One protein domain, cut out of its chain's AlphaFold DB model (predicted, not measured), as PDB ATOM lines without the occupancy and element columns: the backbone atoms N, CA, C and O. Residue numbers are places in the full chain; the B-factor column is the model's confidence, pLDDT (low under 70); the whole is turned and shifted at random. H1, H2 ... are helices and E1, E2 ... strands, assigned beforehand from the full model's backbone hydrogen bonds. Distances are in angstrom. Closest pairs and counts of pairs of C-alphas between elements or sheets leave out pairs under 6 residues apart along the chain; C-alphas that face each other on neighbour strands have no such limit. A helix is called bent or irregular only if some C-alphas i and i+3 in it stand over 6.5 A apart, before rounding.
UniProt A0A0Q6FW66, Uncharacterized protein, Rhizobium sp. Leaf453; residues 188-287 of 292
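Overview. This is residues 188 to 287 of the 292 residues of an uncharacterized protein of Rhizobium sp. Leaf453 (UniProt A0A0Q6FW66). Four roughly aligned helices form a small bundle, in which H1 packs on H2 and H4, and H4 on H5. H6 folds back beside H5 onto H4, the small strand hairpin E1 E2 lies at one end, and short H3 with the long loop 224 to 235 at the other. The 100 printed residues run H1 H2 H3 H4 E1 E2 H5 H6, with an antiparallel sheet E1 - E2. The class is mostly helix; the whole is compact, radius of gyration of the C-alphas 13.5 A, spanning 38 by 30 by 23 A.

Arrangement. H1, residues 189 to 197, and H2, residues 206 to 214, form a helical hairpin at a shallow tilt of 27 degrees, closest C-alphas Arg 192 and Leu 213, 6.2 A. H3, residues 219 to 223, touches no helix. H4, residues 236 to 252, is the hub. It touches H1 the same way, closest C-alphas Phe 197 and Ile 245, 5.9 A, and only just touches H2, with 3 pairs of C-alphas within 8 A, closest Phe 206 and Ile 249, 6.3 A. E1, residues 255 to 257, and E2, residues 265 to 267, are a hairpin; N 256 and O 266 are 2.9 A apart, within hydrogen-bond range. H5, residues 268 to 279, touches H4, opposite ways, closest C-alphas Cys 250 and Cys 268, 5.3 A. H6, residues 281 to 287, touches H4, closest C-alphas Lys 243 and Leu 287, 5.5 A, and forms a helical hairpin with H5, closest C-alphas Arg 277 and Ala 284, 5.2 A. Every O i to N i+4 pair is within hydrogen-bond range in H1 to H5; H6 has 1 of 3, and 2 of 4 O i to N i+3 pairs.

Along the chain. H1 begins at C-alpha 189 (34.907, 70.987, 95.945). H4 is 24.6 A long and H5 16.3 A. H6, irregular with C-alphas 282 and 285 8.1 A apart, ends at C-alpha 287 (21.249, 65.074, 98.539).

Size, cuts and confidence. The C-alphas of Ser 202 and Asn 228, the farthest apart, are 39.3 A from each other. The printed part has no cut. H3 to H4 is a long link. Residues 219 to 233 and 257 to 264 have pLDDT under 70.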
ATOM      1  N   GLY A 188      38.874  73.417  94.275       88.50
ATOM      2  CA  GLY A 188      38.199  72.909  95.480       88.50
ATOM      3  C   GLY A 188      36.777  72.411  95.196       88.50
ATOM      4  O   GLY A 188      36.237  72.652  94.116       88.50
ATOM      5  N   HIS A 189      36.155  71.724  96.155       87.62
ATOM      6  CA  HIS A 189      34.907  70.987  95.945       87.62
ATOM      7  C   HIS A 189      33.780  71.866  95.394       87.62
ATOM      8  O   HIS A 189      33.244  71.549  94.336       87.62
ATOM      9  N   SER A 190      33.484  73.005  96.030       88.56
ATOM     10  CA  SER A 190      32.414  73.913  95.579       88.56
ATOM     11  C   SER A 190      32.648  74.439  94.153       88.56
ATOM     12  O   SER A 190      31.750  74.427  93.317       88.56
ATOM     13  N   GLN A 191      33.895  74.776  93.798       92.06
ATOM     14  CA  GLN A 191      34.235  75.197  92.430       92.06
ATOM     15  C   GLN A 191      34.050  74.069  91.406       92.06
ATOM     16  O   GLN A 191      33.687  74.322  90.257       92.06
ATOM     17  N   ARG A 192      34.304  72.816  91.798       91.81
ATOM     18  CA  ARG A 192      34.049  71.654  90.936       91.81
ATOM     19  C   ARG A 192      32.558  71.392  90.775       91.81
ATOM     20  O   ARG A 192      32.135  71.119  89.655       91.81
ATOM     21  N   VAL A 193      31.781  71.505  91.855       91.69
ATOM     22  CA  VAL A 193      30.314  71.426  91.814       91.69
ATOM     23  C   VAL A 193      29.772  72.484  90.865       91.69
ATOM     24  O   VAL A 193      29.034  72.135  89.950       91.69
ATOM     25  N   GLU A 194      30.211  73.735  91.000       94.06
ATOM     26  CA  GLU A 194      29.816  74.830  90.110       94.06
ATOM     27  C   GLU A 194      30.149  74.526  88.646       94.06
ATOM     28  O   GLU A 194      29.307  74.640  87.758       94.06
ATOM     29  N   ARG A 195      31.368  74.051  88.378       92.81
ATOM     30  CA  ARG A 195      31.813  73.716  87.019       92.81
ATOM     31  C   ARG A 195      30.960  72.622  86.371       92.81
ATOM     32  O   ARG A 195      30.589  72.740  85.204       92.81
ATOM     33  N   VAL A 196      30.640  71.564  87.116       93.62
ATOM     34  CA  VAL A 196      29.727  70.513  86.643       93.62
ATOM     35  C   VAL A 196      28.315  71.080  86.486       93.62
ATOM     36  O   VAL A 196      27.642  70.794  85.498       93.62
ATOM     37  N   PHE A 197      27.871  71.917  87.423       92.88
ATOM     38  CA  PHE A 197      26.536  72.499  87.420       92.88
ATOM     39  C   PHE A 197      26.287  73.369  86.182       92.88
ATOM     40  O   PHE A 197      25.188  73.320  85.633       92.88
ATOM     41  N   LEU A 198      27.291  74.093  85.693       91.50
ATOM     42  CA  LEU A 198      27.195  74.906  84.474       91.50
ATOM     43  C   LEU A 198      27.235  74.087  83.169       91.50
ATOM     44  O   LEU A 198      27.022  74.630  82.086       91.50
ATOM     45  N   SER A 199      27.494  72.781  83.246       88.94
ATOM     46  CA  SER A 199      27.602  71.910  82.072       88.94
ATOM     47  C   SER A 199      26.234  71.416  81.578       88.94
ATOM     48  O   SER A 199      25.282  71.252  82.349       88.94
ATOM     49  N   LYS A 200      26.120  71.144  80.269       82.81
ATOM     50  CA  LYS A 200      24.881  70.622  79.663       82.81
ATOM     51  C   LYS A 200      24.650  69.156  80.050       82.81
ATOM     52  O   LYS A 200      25.576  68.350  80.018       82.81
ATOM     53  N   SER A 201      23.401  68.800  80.359       78.69
ATOM     54  CA  SER A 201      23.024  67.468  80.863       78.69
ATOM     55  C   SER A 201      23.354  66.322  79.907       78.69
ATOM     56  O   SER A 201      23.769  65.267  80.368       78.69
ATOM     57  N   SER A 202      23.221  66.528  78.593       76.94
ATOM     58  CA  SER A 202      23.479  65.514  77.560       76.94
ATOM     59  C   SER A 202      24.923  65.018  77.522       76.94
ATOM     60  O   SER A 202      25.177  63.942  76.987       76.94
ATOM     61  N   PHE A 203      25.867  65.782  78.075       79.00
ATOM     62  CA  PHE A 203      27.253  65.344  78.173       79.00
ATOM     63  C   PHE A 203      27.498  64.575  79.458       79.00
ATOM     64  O   PHE A 203      28.282  63.635  79.441       79.00
ATOM     65  N   LEU A 204      26.845  64.936  80.561       86.25
ATOM     66  CA  LEU A 204      27.181  64.430  81.887       86.25
ATOM     67  C   LEU A 204      26.957  62.916  82.006       86.25
ATOM     68  O   LEU A 204      25.846  62.409  81.860       86.25
ATOM     69  N   ARG A 205      28.029  62.197  82.341       84.31
ATOM     70  CA  ARG A 205      28.008  60.775  82.686       84.31
ATOM     71  C   ARG A 205      28.110  60.623  84.193       84.31
ATOM     72  O   ARG A 205      28.935  61.275  84.827       84.31
ATOM     73  N   PHE A 206      27.306  59.722  84.751       83.81
ATOM     74  CA  PHE A 206      27.217  59.518  86.194       83.81
ATOM     75  C   PHE A 206      28.587  59.232  86.837       83.81
ATOM     76  O   PHE A 206      29.119  60.089  87.542       83.81
ATOM     77  N   HIS A 207      29.204  58.078  86.559       83.19
ATOM     78  CA  HIS A 207      30.470  57.693  87.200       83.19
ATOM     79  C   HIS A 207      31.606  58.720  86.994       83.19
ATOM     80  O   HIS A 207      32.175  59.164  87.994       83.19
ATOM     81  N   PRO A 208      31.890  59.194  85.763       87.88
ATOM     82  CA  PRO A 208      32.910  60.212  85.514       87.88
ATOM     83  C   PRO A 208      32.761  61.516  86.298       87.88
ATOM     84  O   PRO A 208      33.734  62.005  86.876       87.88
ATOM     85  N   VAL A 209      31.551  62.083  86.334       89.69
ATOM     86  CA  VAL A 209      31.269  63.337  87.050       89.69
ATOM     87  C   VAL A 209      31.565  63.175  88.535       89.69
ATOM     88  O   VAL A 209      32.219  64.020  89.149       89.69
ATOM     89  N   PHE A 210      31.107  62.070  89.114       85.38
ATOM     90  CA  PHE A 210      31.296  61.812  90.530       85.38
ATOM     91  C   PHE A 210      32.746  61.495  90.883       85.38
ATOM     92  O   PHE A 210      33.229  61.973  91.911       85.38
ATOM     93  N   ASP A 211      33.478  60.789  90.021       86.94
ATOM     94  CA  ASP A 211      34.919  60.609  90.186       86.94
ATOM     95  C   ASP A 211      35.680  61.936  90.145       86.94
ATOM     96  O   ASP A 211      36.591  62.142  90.952       86.94
ATOM     97  N   TYR A 212      35.280  62.872  89.282       90.12
ATOM     98  CA  TYR A 212      35.869  64.207  89.261       90.12
ATOM     99  C   TYR A 212      35.623  64.978  90.565       90.12
ATOM    100  O   TYR A 212      36.558  65.555  91.127       90.12
ATOM    101  N   LEU A 213      34.393  64.970  91.088       87.50
ATOM    102  CA  LEU A 213      34.051  65.635  92.356       87.50
ATOM    103  C   LEU A 213      34.800  65.020  93.550       87.50
ATOM    104  O   LEU A 213      35.261  65.725  94.449       87.50
ATOM    105  N   ARG A 214      34.977  63.698  93.525       81.81
ATOM    106  CA  ARG A 214      35.680  62.896  94.536       81.81
ATOM    107  C   ARG A 214      37.185  63.160  94.592       81.81
ATOM    108  O   ARG A 214      37.810  62.911  95.622       81.81
ATOM    109  N   GLN A 215      37.767  63.629  93.493       83.69
ATOM    110  CA  GLN A 215      39.180  63.995  93.380       83.69
ATOM    111  C   GLN A 215      39.458  65.458  93.769       83.69
ATOM    112  O   GLN A 215      40.553  65.959  93.499       83.69
ATOM    113  N   ALA A 216      38.490  66.179  94.351       84.06
ATOM    114  CA  ALA A 216      38.746  67.527  94.848       84.06
ATOM    115  C   ALA A 216      39.856  67.507  95.923       84.06
ATOM    116  O   ALA A 216      39.871  66.591  96.748       84.06
ATOM    117  N   PRO A 217      40.779  68.485  95.956       77.94
ATOM    118  CA  PRO A 217      41.858  68.532  96.950       77.94
ATOM    119  C   PRO A 217      41.345  68.504  98.398       77.94
ATOM    120  O   PRO A 217      41.981  67.952  99.292       77.94
ATOM    121  N   ASP A 218      40.161  69.063  98.624       72.56
ATOM    122  CA  ASP A 218      39.427  69.106  99.886       72.56
ATOM    123  C   ASP A 218      38.421  67.953 100.056       72.56
ATOM    124  O   ASP A 218      37.866  67.799 101.142       72.56
ATOM    125  N   ALA A 219      38.235  67.074  99.060       67.19
ATOM    126  CA  ALA A 219      37.334  65.917  99.150       67.19
ATOM    127  C   ALA A 219      37.680  64.988 100.322       67.19
ATOM    128  O   ALA A 219      36.797  64.355 100.893       67.19
ATOM    129  N   HIS A 220      38.951  64.925 100.733       60.22
ATOM    130  CA  HIS A 220      39.357  64.172 101.922       60.22
ATOM    131  C   HIS A 220      38.748  64.729 103.214       60.22
ATOM    132  O   HIS A 220      38.415  63.943 104.096       60.22
ATOM    133  N   ARG A 221      38.515  66.044 103.311       55.47
ATOM    134  CA  ARG A 221      37.810  66.656 104.453       55.47
ATOM    135  C   ARG A 221      36.347  66.222 104.510       55.47
ATOM    136  O   ARG A 221      35.817  66.045 105.598       55.47
ATOM    137  N   PHE A 222      35.738  65.980 103.348       52.91
ATOM    138  CA  PHE A 222      34.371  65.467 103.224       52.91
ATOM    139  C   PHE A 222      34.277  63.933 103.318       52.91
ATOM    140  O   PHE A 222      33.226  63.391 103.631       52.91
ATOM    141  N   ARG A 223      35.373  63.208 103.066       49.25
ATOM    142  CA  ARG A 223      35.459  61.740 103.192       49.25
ATOM    143  C   ARG A 223      35.859  61.265 104.585       49.25
ATOM    144  O   ARG A 223      35.598  60.118 104.931       49.25
ATOM    145  N   LEU A 224      36.493  62.125 105.383       43.31
ATOM    146  CA  LEU A 224      36.935  61.819 106.748       43.31
ATOM    147  C   LEU A 224      35.797  61.796 107.783       43.31
ATOM    148  O   LEU A 224      36.068  61.639 108.971       43.31
ATOM    149  N   PHE A 225      34.529  61.803 107.359       50.38
ATOM    150  CA  PHE A 225      33.370  61.506 108.213       50.38
ATOM    151  C   PHE A 225      33.278  60.012 108.592       50.38
ATOM    152  O   PHE A 225      32.202  59.419 108.622       50.38
ATOM    153  N   LYS A 226      34.418  59.394 108.930       43.06
ATOM    154  CA  LYS A 226      34.458  58.234 109.822       43.06
ATOM    155  C   LYS A 226      34.078  58.726 111.221       43.06
ATOM    156  O   LYS A 226      34.917  59.261 111.935       43.06
ATOM    157  N   ALA A 227      32.810  58.532 111.562       42.41
ATOM    158  CA  ALA A 227      32.184  58.491 112.888       42.41
ATOM    159  C   ALA A 227      32.391  59.645 113.905       42.41
ATOM    160  O   ALA A 227      31.422  59.961 114.576       42.41
ATOM    161  N   ASN A 228      33.552  60.308 114.039       42.53
ATOM    162  CA  ASN A 228      33.868  61.119 115.235       42.53
ATOM    163  C   ASN A 228      34.543  62.490 114.990       42.53
ATOM    164  O   ASN A 228      35.145  63.041 115.907       42.53
ATOM    165  N   SER A 229      34.464  63.087 113.796       39.94
ATOM    166  CA  SER A 229      34.943  64.467 113.587       39.94
ATOM    167  C   SER A 229      33.836  65.353 113.023       39.94
ATOM    168  O   SER A 229      33.162  64.967 112.071       39.94
ATOM    169  N   ASN A 230      33.624  66.512 113.662       47.97
ATOM    170  CA  ASN A 230      32.587  67.491 113.329       47.97
ATOM    171  C   ASN A 230      32.575  67.766 111.818       47.97
ATOM    172  O   ASN A 230      33.530  68.368 111.315       47.97
ATOM    173  N   PRO A 231      31.533  67.334 111.083       51.38
ATOM    174  CA  PRO A 231      31.549  67.470 109.648       51.38
ATOM    175  C   PRO A 231      31.546  68.934 109.233       51.38
ATOM    176  O   PRO A 231      30.634  69.668 109.615       51.38
ATOM    177  N   GLN A 232      32.510  69.374 108.419       56.75
ATOM    178  CA  GLN A 232      32.287  70.595 107.645       56.75
ATOM    179  C   GLN A 232      31.108  70.311 106.710       56.75
ATOM    180  O   GLN A 232      31.218  69.527 105.764       56.75
ATOM    181  N   LYS A 233      29.946  70.879 107.049       66.38
ATOM    182  CA  LYS A 233      28.730  70.779 106.241       66.38
ATOM    183  C   LYS A 233      28.995  71.423 104.882       66.38
ATOM    184  O   LYS A 233      29.651  72.464 104.823       66.38
ATOM    185  N   MET A 234      28.500  70.809 103.805       74.88
ATOM    186  CA  MET A 234      28.480  71.501 102.518       74.88
ATOM    187  C   MET A 234      27.584  72.726 102.652       74.88
ATOM    188  O   MET A 234      26.668  72.756 103.483       74.88
ATOM    189  N   SER A 235      27.853  73.743 101.840       80.81
ATOM    190  CA  SER A 235      26.939  74.872 101.753       80.81
ATOM    191  C   SER A 235      25.578  74.391 101.227       80.81
ATOM    192  O   SER A 235      25.500  73.430 100.458       80.81
ATOM    193  N   GLY A 236      24.490  75.055 101.630       84.00
ATOM    194  CA  GLY A 236      23.159  74.746 101.091       84.00
ATOM    195  C   GLY A 236      23.101  74.882  99.565       84.00
ATOM    196  O   GLY A 236      22.424  74.103  98.904       84.00
ATOM    197  N   ASP A 237      23.882  75.808  99.009       88.50
ATOM    198  CA  ASP A 237      24.013  76.024  97.568       88.50
ATOM    199  C   ASP A 237      24.671  74.832  96.847       88.50
ATOM    200  O   ASP A 237      24.134  74.335  95.854       88.50
ATOM    201  N   ASP A 238      25.771  74.287  97.384       86.25
ATOM    202  CA  ASP A 238      26.409  73.084  96.825       86.25
ATOM    203  C   ASP A 238      25.456  71.877  96.854       86.25
ATOM    204  O   ASP A 238      25.401  71.111  95.890       86.25
ATOM    205  N   ILE A 239      24.663  71.724  97.923       88.25
ATOM    206  CA  ILE A 239      23.648  70.664  98.035       88.25
ATOM    207  C   ILE A 239      22.600  70.809  96.927       88.25
ATOM    208  O   ILE A 239      22.314  69.842  96.212       88.25
ATOM    209  N   THR A 240      22.053  72.013  96.743       91.06
ATOM    210  CA  THR A 240      21.076  72.297  95.683       91.06
ATOM    211  C   THR A 240      21.655  71.997  94.300       91.06
ATOM    212  O   THR A 240      21.003  71.334  93.486       91.06
ATOM    213  N   LYS A 241      22.896  72.418  94.038       93.00
ATOM    214  CA  LYS A 241      23.579  72.184  92.759       93.00
ATOM    215  C   LYS A 241      23.842  70.704  92.511       93.00
ATOM    216  O   LYS A 241      23.546  70.223  91.418       93.00
ATOM    217  N   LEU A 242      24.328  69.967  93.508       90.00
ATOM    218  CA  LEU A 242      24.556  68.523  93.412       90.00
ATOM    219  C   LEU A 242      23.260  67.757  93.144       90.00
ATOM    220  O   LEU A 242      23.228  66.929  92.231       90.00
ATOM    221  N   LYS A 243      22.169  68.091  93.845       91.44
ATOM    222  CA  LYS A 243      20.847  67.493  93.599       91.44
ATOM    223  C   LYS A 243      20.369  67.770  92.167       91.44
ATOM    224  O   LYS A 243      19.904  66.868  91.470       91.44
ATOM    225  N   ALA A 244      20.548  68.996  91.677       92.44
ATOM    226  CA  ALA A 244      20.212  69.365  90.302       92.44
ATOM    227  C   ALA A 244      21.108  68.688  89.245       92.44
ATOM    228  O   ALA A 244      20.633  68.369  88.155       92.44
ATOM    229  N   ILE A 245      22.394  68.464  89.537       92.69
ATOM    230  CA  ILE A 245      23.299  67.671  88.690       92.69
ATOM    231  C   ILE A 245      22.797  66.225  88.612       92.69
ATOM    232  O   ILE A 245      22.642  65.701  87.510       92.69
ATOM    233  N   GLY A 246      22.484  65.608  89.756       90.81
ATOM    234  CA  GLY A 246      21.938  64.253  89.833       90.81
ATOM    235  C   GLY A 246      20.675  64.075  89.001       90.81
ATOM    236  O   GLY A 246      20.623  63.208  88.129       90.81
ATOM    237  N   ASN A 247      19.698  64.963  89.198       91.94
ATOM    238  CA  ASN A 247      18.466  64.979  88.412       91.94
ATOM    239  C   ASN A 247      18.744  65.090  86.910       91.94
ATOM    240  O   ASN A 247      18.183  64.334  86.122       91.94
ATOM    241  N   ARG A 248      19.640  65.994  86.496       90.94
ATOM    242  CA  ARG A 248      19.999  66.161  85.080       90.94
ATOM    243  C   ARG A 248      20.623  64.909  84.475       90.94
ATOM    244  O   ARG A 248      20.244  64.538  83.365       90.94
ATOM    245  N   ILE A 249      21.548  64.271  85.189       88.88
ATOM    246  CA  ILE A 249      22.194  63.032  84.742       88.88
ATOM    247  C   ILE A 249      21.151  61.925  84.589       88.88
ATOM    248  O   ILE A 249      21.082  61.306  83.530       88.88
ATOM    249  N   CYS A 250      20.303  61.713  85.597       89.62
ATOM    250  CA  CYS A 250      19.322  60.629  85.572       89.62
ATOM    251  C   CYS A 250      18.148  60.873  84.619       89.62
ATOM    252  O   CYS A 250      17.582  59.915  84.104       89.62
ATOM    253  N   MET A 251      17.822  62.127  84.297       88.19
ATOM    254  CA  MET A 251      16.883  62.431  83.211       88.19
ATOM    255  C   MET A 251      17.478  62.113  81.834       88.19
ATOM    256  O   MET A 251      16.757  61.647  80.956       88.19
ATOM    257  N   ALA A 252      18.779  62.347  81.632       82.81
ATOM    258  CA  ALA A 252      19.451  62.052  80.365       82.81
ATOM    259  C   ALA A 252      19.796  60.560  80.203       82.81
ATOM    260  O   ALA A 252      19.776  60.028  79.093       82.81
ATOM    261  N   THR A 253      20.128  59.888  81.306       81.06
ATOM    262  CA  THR A 253      20.572  58.491  81.346       81.06
ATOM    263  C   THR A 253      19.841  57.762  82.481       81.06
ATOM    264  O   THR A 253      20.416  57.583  83.552       81.06
ATOM    265  N   PRO A 254      18.577  57.342  82.282       83.62
ATOM    266  CA  PRO A 254      17.766  56.740  83.348       83.62
ATOM    267  C   PRO A 254      18.285  55.375  83.813       83.62
ATOM    268  O   PRO A 254      17.950  54.925  84.902       83.62
ATOM    269  N   VAL A 255      19.133  54.725  83.013       83.31
ATOM    270  CA  VAL A 255      19.719  53.418  83.312       83.31
ATOM    271  C   VAL A 255      21.237  53.506  83.201       83.31
ATOM    272  O   VAL A 255      21.755  53.897  82.153       83.31
ATOM    273  N   VAL A 256      21.950  53.115  84.256       77.88
ATOM    274  CA  VAL A 256      23.422  53.098  84.302       77.88
ATOM    275  C   VAL A 256      23.951  51.662  84.311       77.88
ATOM    276  O   VAL A 256      23.299  50.750  84.820       77.88
ATOM    277  N   ARG A 257      25.124  51.437  83.709       68.00
ATOM    278  CA  ARG A 257      25.815  50.137  83.711       68.00
ATOM    279  C   ARG A 257      26.848  50.109  84.838       68.00
ATOM    280  O   ARG A 257      27.610  51.060  84.984       68.00
ATOM    281  N   ARG A 258      26.886  49.027  85.626       58.75
ATOM    282  CA  ARG A 258      27.990  48.779  86.568       58.75
ATOM    283  C   ARG A 258      29.138  48.089  85.850       58.75
ATOM    284  O   ARG A 258      29.169  46.868  85.751       58.75
ATOM    285  N   ASP A 259      30.119  48.861  85.415       48.88
ATOM    286  CA  ASP A 259      31.209  48.314  84.600       48.88
ATOM    287  C   ASP A 259      32.211  47.459  85.405       48.88
ATOM    288  O   ASP A 259      32.991  46.708  84.828       48.88
ATOM    289  N   ALA A 260      32.172  47.491  86.744       40.81
ATOM    290  CA  ALA A 260      33.190  46.834  87.568       40.81
ATOM    291  C   ALA A 260      32.994  45.316  87.807       40.81
ATOM    292  O   ALA A 260      33.970  44.649  88.135       40.81
ATOM    293  N   TYR A 261      31.783  44.744  87.670       34.75
ATOM    294  CA  TYR A 261      31.514  43.345  88.087       34.75
ATOM    295  C   TYR A 261      30.474  42.584  87.233       34.75
ATOM    296  O   TYR A 261      29.841  41.639  87.705       34.75
ATOM    297  N   GLY A 262      30.303  42.969  85.965       44.44
ATOM    298  CA  GLY A 262      29.398  42.316  85.010       44.44
ATOM    299  C   GLY A 262      28.245  43.213  84.557       44.44
ATOM    300  O   GLY A 262      27.892  44.176  85.227       44.44
ATOM    301  N   ALA A 263      27.654  42.889  83.402       52.53
ATOM    302  CA  ALA A 263      26.664  43.706  82.694       52.53
ATOM    303  C   ALA A 263      25.280  43.754  83.382       52.53
ATOM    304  O   ALA A 263      24.272  43.353  82.802       52.53
ATOM    305  N   LYS A 264      25.208  44.245  84.623       63.28
ATOM    306  CA  LYS A 264      23.943  44.581  85.284       63.28
ATOM    307  C   LYS A 264      23.676  46.073  85.125       63.28
ATOM    308  O   LYS A 264      24.467  46.914  85.551       63.28
ATOM    309  N   SER A 265      22.565  46.377  84.468       75.06
ATOM    310  CA  SER A 265      21.978  47.709  84.407       75.06
ATOM    311  C   SER A 265      21.183  47.985  85.682       75.06
ATOM    312  O   SER A 265      20.413  47.125  86.110       75.06
ATOM    313  N   GLU A 266      21.336  49.167  86.267       84.44
ATOM    314  CA  GLU A 266      20.545  49.627  87.413       84.44
ATOM    315  C   GLU A 266      19.903  50.990  87.125       84.44
ATOM    316  O   GLU A 266      20.375  51.751  86.276       84.44
ATOM    317  N   ASP A 267      18.802  51.283  87.816       88.88
ATOM    318  CA  ASP A 267      18.145  52.590  87.775       88.88
ATOM    319  C   ASP A 267      19.112  53.694  88.248       88.88
ATOM    320  O   ASP A 267      19.786  53.557  89.274       88.88
ATOM    321  N   CYS A 268      19.186  54.796  87.496       88.00
ATOM    322  CA  CYS A 268      20.139  55.872  87.768       88.00
ATOM    323  C   CYS A 268      19.892  56.540  89.121       88.00
ATOM    324  O   CYS A 268      20.851  56.831  89.836       88.00
ATOM    325  N   VAL A 269      18.628  56.767  89.493       91.12
ATOM    326  CA  VAL A 269      18.283  57.393  90.779       91.12
ATOM    327  C   VAL A 269      18.748  56.507  91.932       91.12
ATOM    328  O   VAL A 269      19.364  56.983  92.887       91.12
ATOM    329  N   THR A 270      18.542  55.200  91.809       89.44
ATOM    330  CA  THR A 270      19.010  54.197  92.764       89.44
ATOM    331  C   THR A 270      20.534  54.212  92.890       89.44
ATOM    332  O   THR A 270      21.048  54.306  94.008       89.44
ATOM    333  N   ALA A 271      21.262  54.186  91.769       86.50
ATOM    334  CA  ALA A 271      22.725  54.247  91.755       86.50
ATOM    335  C   ALA A 271      23.261  55.550  92.371       86.50
ATOM    336  O   ALA A 271      24.173  55.527  93.205       86.50
ATOM    337  N   TYR A 272      22.650  56.685  92.021       88.44
ATOM    338  CA  TYR A 272      22.954  57.994  92.590       88.44
ATOM    339  C   TYR A 272      22.771  57.993  94.108       88.44
ATOM    340  O   TYR A 272      23.680  58.371  94.848       88.44
ATOM    341  N   ASN A 273      21.622  57.522  94.590       89.69
ATOM    342  CA  ASN A 273      21.300  57.532  96.013       89.69
ATOM    343  C   ASN A 273      22.243  56.623  96.812       89.69
ATOM    344  O   ASN A 273      22.655  56.978  97.918       89.69
ATOM    345  N   GLN A 274      22.640  55.476  96.251       85.75
ATOM    346  CA  GLN A 274      23.659  54.609  96.850       85.75
ATOM    347  C   GLN A 274      25.028  55.300  96.924       85.75
ATOM    348  O   GLN A 274      25.680  55.257  97.970       85.75
ATOM    349  N   PHE A 275      25.445  55.983  95.853       82.12
ATOM    350  CA  PHE A 275      26.695  56.743  95.838       82.12
ATOM    351  C   PHE A 275      26.693  57.864  96.886       82.12
ATOM    352  O   PHE A 275      27.640  57.982  97.667       82.12
ATOM    353  N   VAL A 276      25.618  58.657  96.948       84.31
ATOM    354  CA  VAL A 276      25.467  59.757  97.910       84.31
ATOM    355  C   VAL A 276      25.531  59.255  99.346       84.31
ATOM    356  O   VAL A 276      26.282  59.810 100.143       84.31
ATOM    357  N   ARG A 277      24.816  58.174  99.680       85.31
ATOM    358  CA  ARG A 277      24.865  57.574 101.025       85.31
ATOM    359  C   ARG A 277      26.266  57.094 101.395       85.31
ATOM    360  O   ARG A 277      26.665  57.208 102.550       85.31
ATOM    361  N   SER A 278      27.017  56.578 100.422       78.38
ATOM    362  CA  SER A 278      28.390  56.119 100.633       78.38
ATOM    363  C   SER A 278      29.376  57.271 100.843       78.38
ATOM    364  O   SER A 278      30.224  57.191 101.729       78.38
ATOM    365  N   GLN A 279      29.308  58.322 100.023       75.12
ATOM    366  CA  GLN A 279      30.309  59.393 100.038       75.12
ATOM    367  C   GLN A 279      29.954  60.558 100.971       75.12
ATOM    368  O   GLN A 279      30.860  61.237 101.447       75.12
ATOM    369  N   TYR A 280      28.666  60.778 101.251       77.31
ATOM    370  CA  TYR A 280      28.156  61.908 102.033       77.31
ATOM    371  C   TYR A 280      27.148  61.465 103.112       77.31
ATOM    372  O   TYR A 280      26.050  62.017 103.182       77.31
ATOM    373  N   PRO A 281      27.478  60.492 103.988       76.44
ATOM    374  CA  PRO A 281      26.507  59.882 104.902       76.44
ATOM    375  C   PRO A 281      25.809  60.896 105.823       76.44
ATOM    376  O   PRO A 281      24.607  60.796 106.038       76.44
ATOM    377  N   GLY A 282      26.522  61.920 106.307       76.38
ATOM    378  CA  GLY A 282      25.953  62.959 107.180       76.38
ATOM    379  C   GLY A 282      25.074  64.006 106.481       76.38
ATOM    380  O   GLY A 282      24.554  64.895 107.147       76.38
ATOM    381  N   GLN A 283      24.953  63.954 105.151       81.62
ATOM    382  CA  GLN A 283      24.162  64.890 104.335       81.62
ATOM    383  C   GLN A 283      23.313  64.156 103.284       81.62
ATOM    384  O   GLN A 283      22.760  64.784 102.383       81.62
ATOM    385  N   ALA A 284      23.213  62.827 103.391       84.06
ATOM    386  CA  ALA A 284      22.590  61.993 102.378       84.06
ATOM    387  C   ALA A 284      21.121  62.374 102.160       84.06
ATOM    388  O   ALA A 284      20.714  62.552 101.018       84.06
ATOM    389  N   ASP A 285      20.366  62.600 103.235       86.06
ATOM    390  CA  ASP A 285      18.940  62.946 103.164       86.06
ATOM    391  C   ASP A 285      18.677  64.231 102.368       86.06
ATOM    392  O   ASP A 285      17.692  64.323 101.641       86.06
ATOM    393  N   ALA A 286      19.591  65.205 102.434       86.06
ATOM    394  CA  ALA A 286      19.476  66.451 101.681       86.06
ATOM    395  C   ALA A 286      19.859  66.297 100.195       86.06
ATOM    396  O   ALA A 286      19.421  67.081  99.351       86.06
ATOM    397  N   LEU A 287      20.680  65.293  99.870       87.31
ATOM    398  CA  LEU A 287      21.249  65.074  98.539       87.31
ATOM    399  C   LEU A 287      20.515  64.006  97.720       87.31
ATOM    400  O   LEU A 287      20.675  63.997  96.499       87.31
TER     401      LEU A 287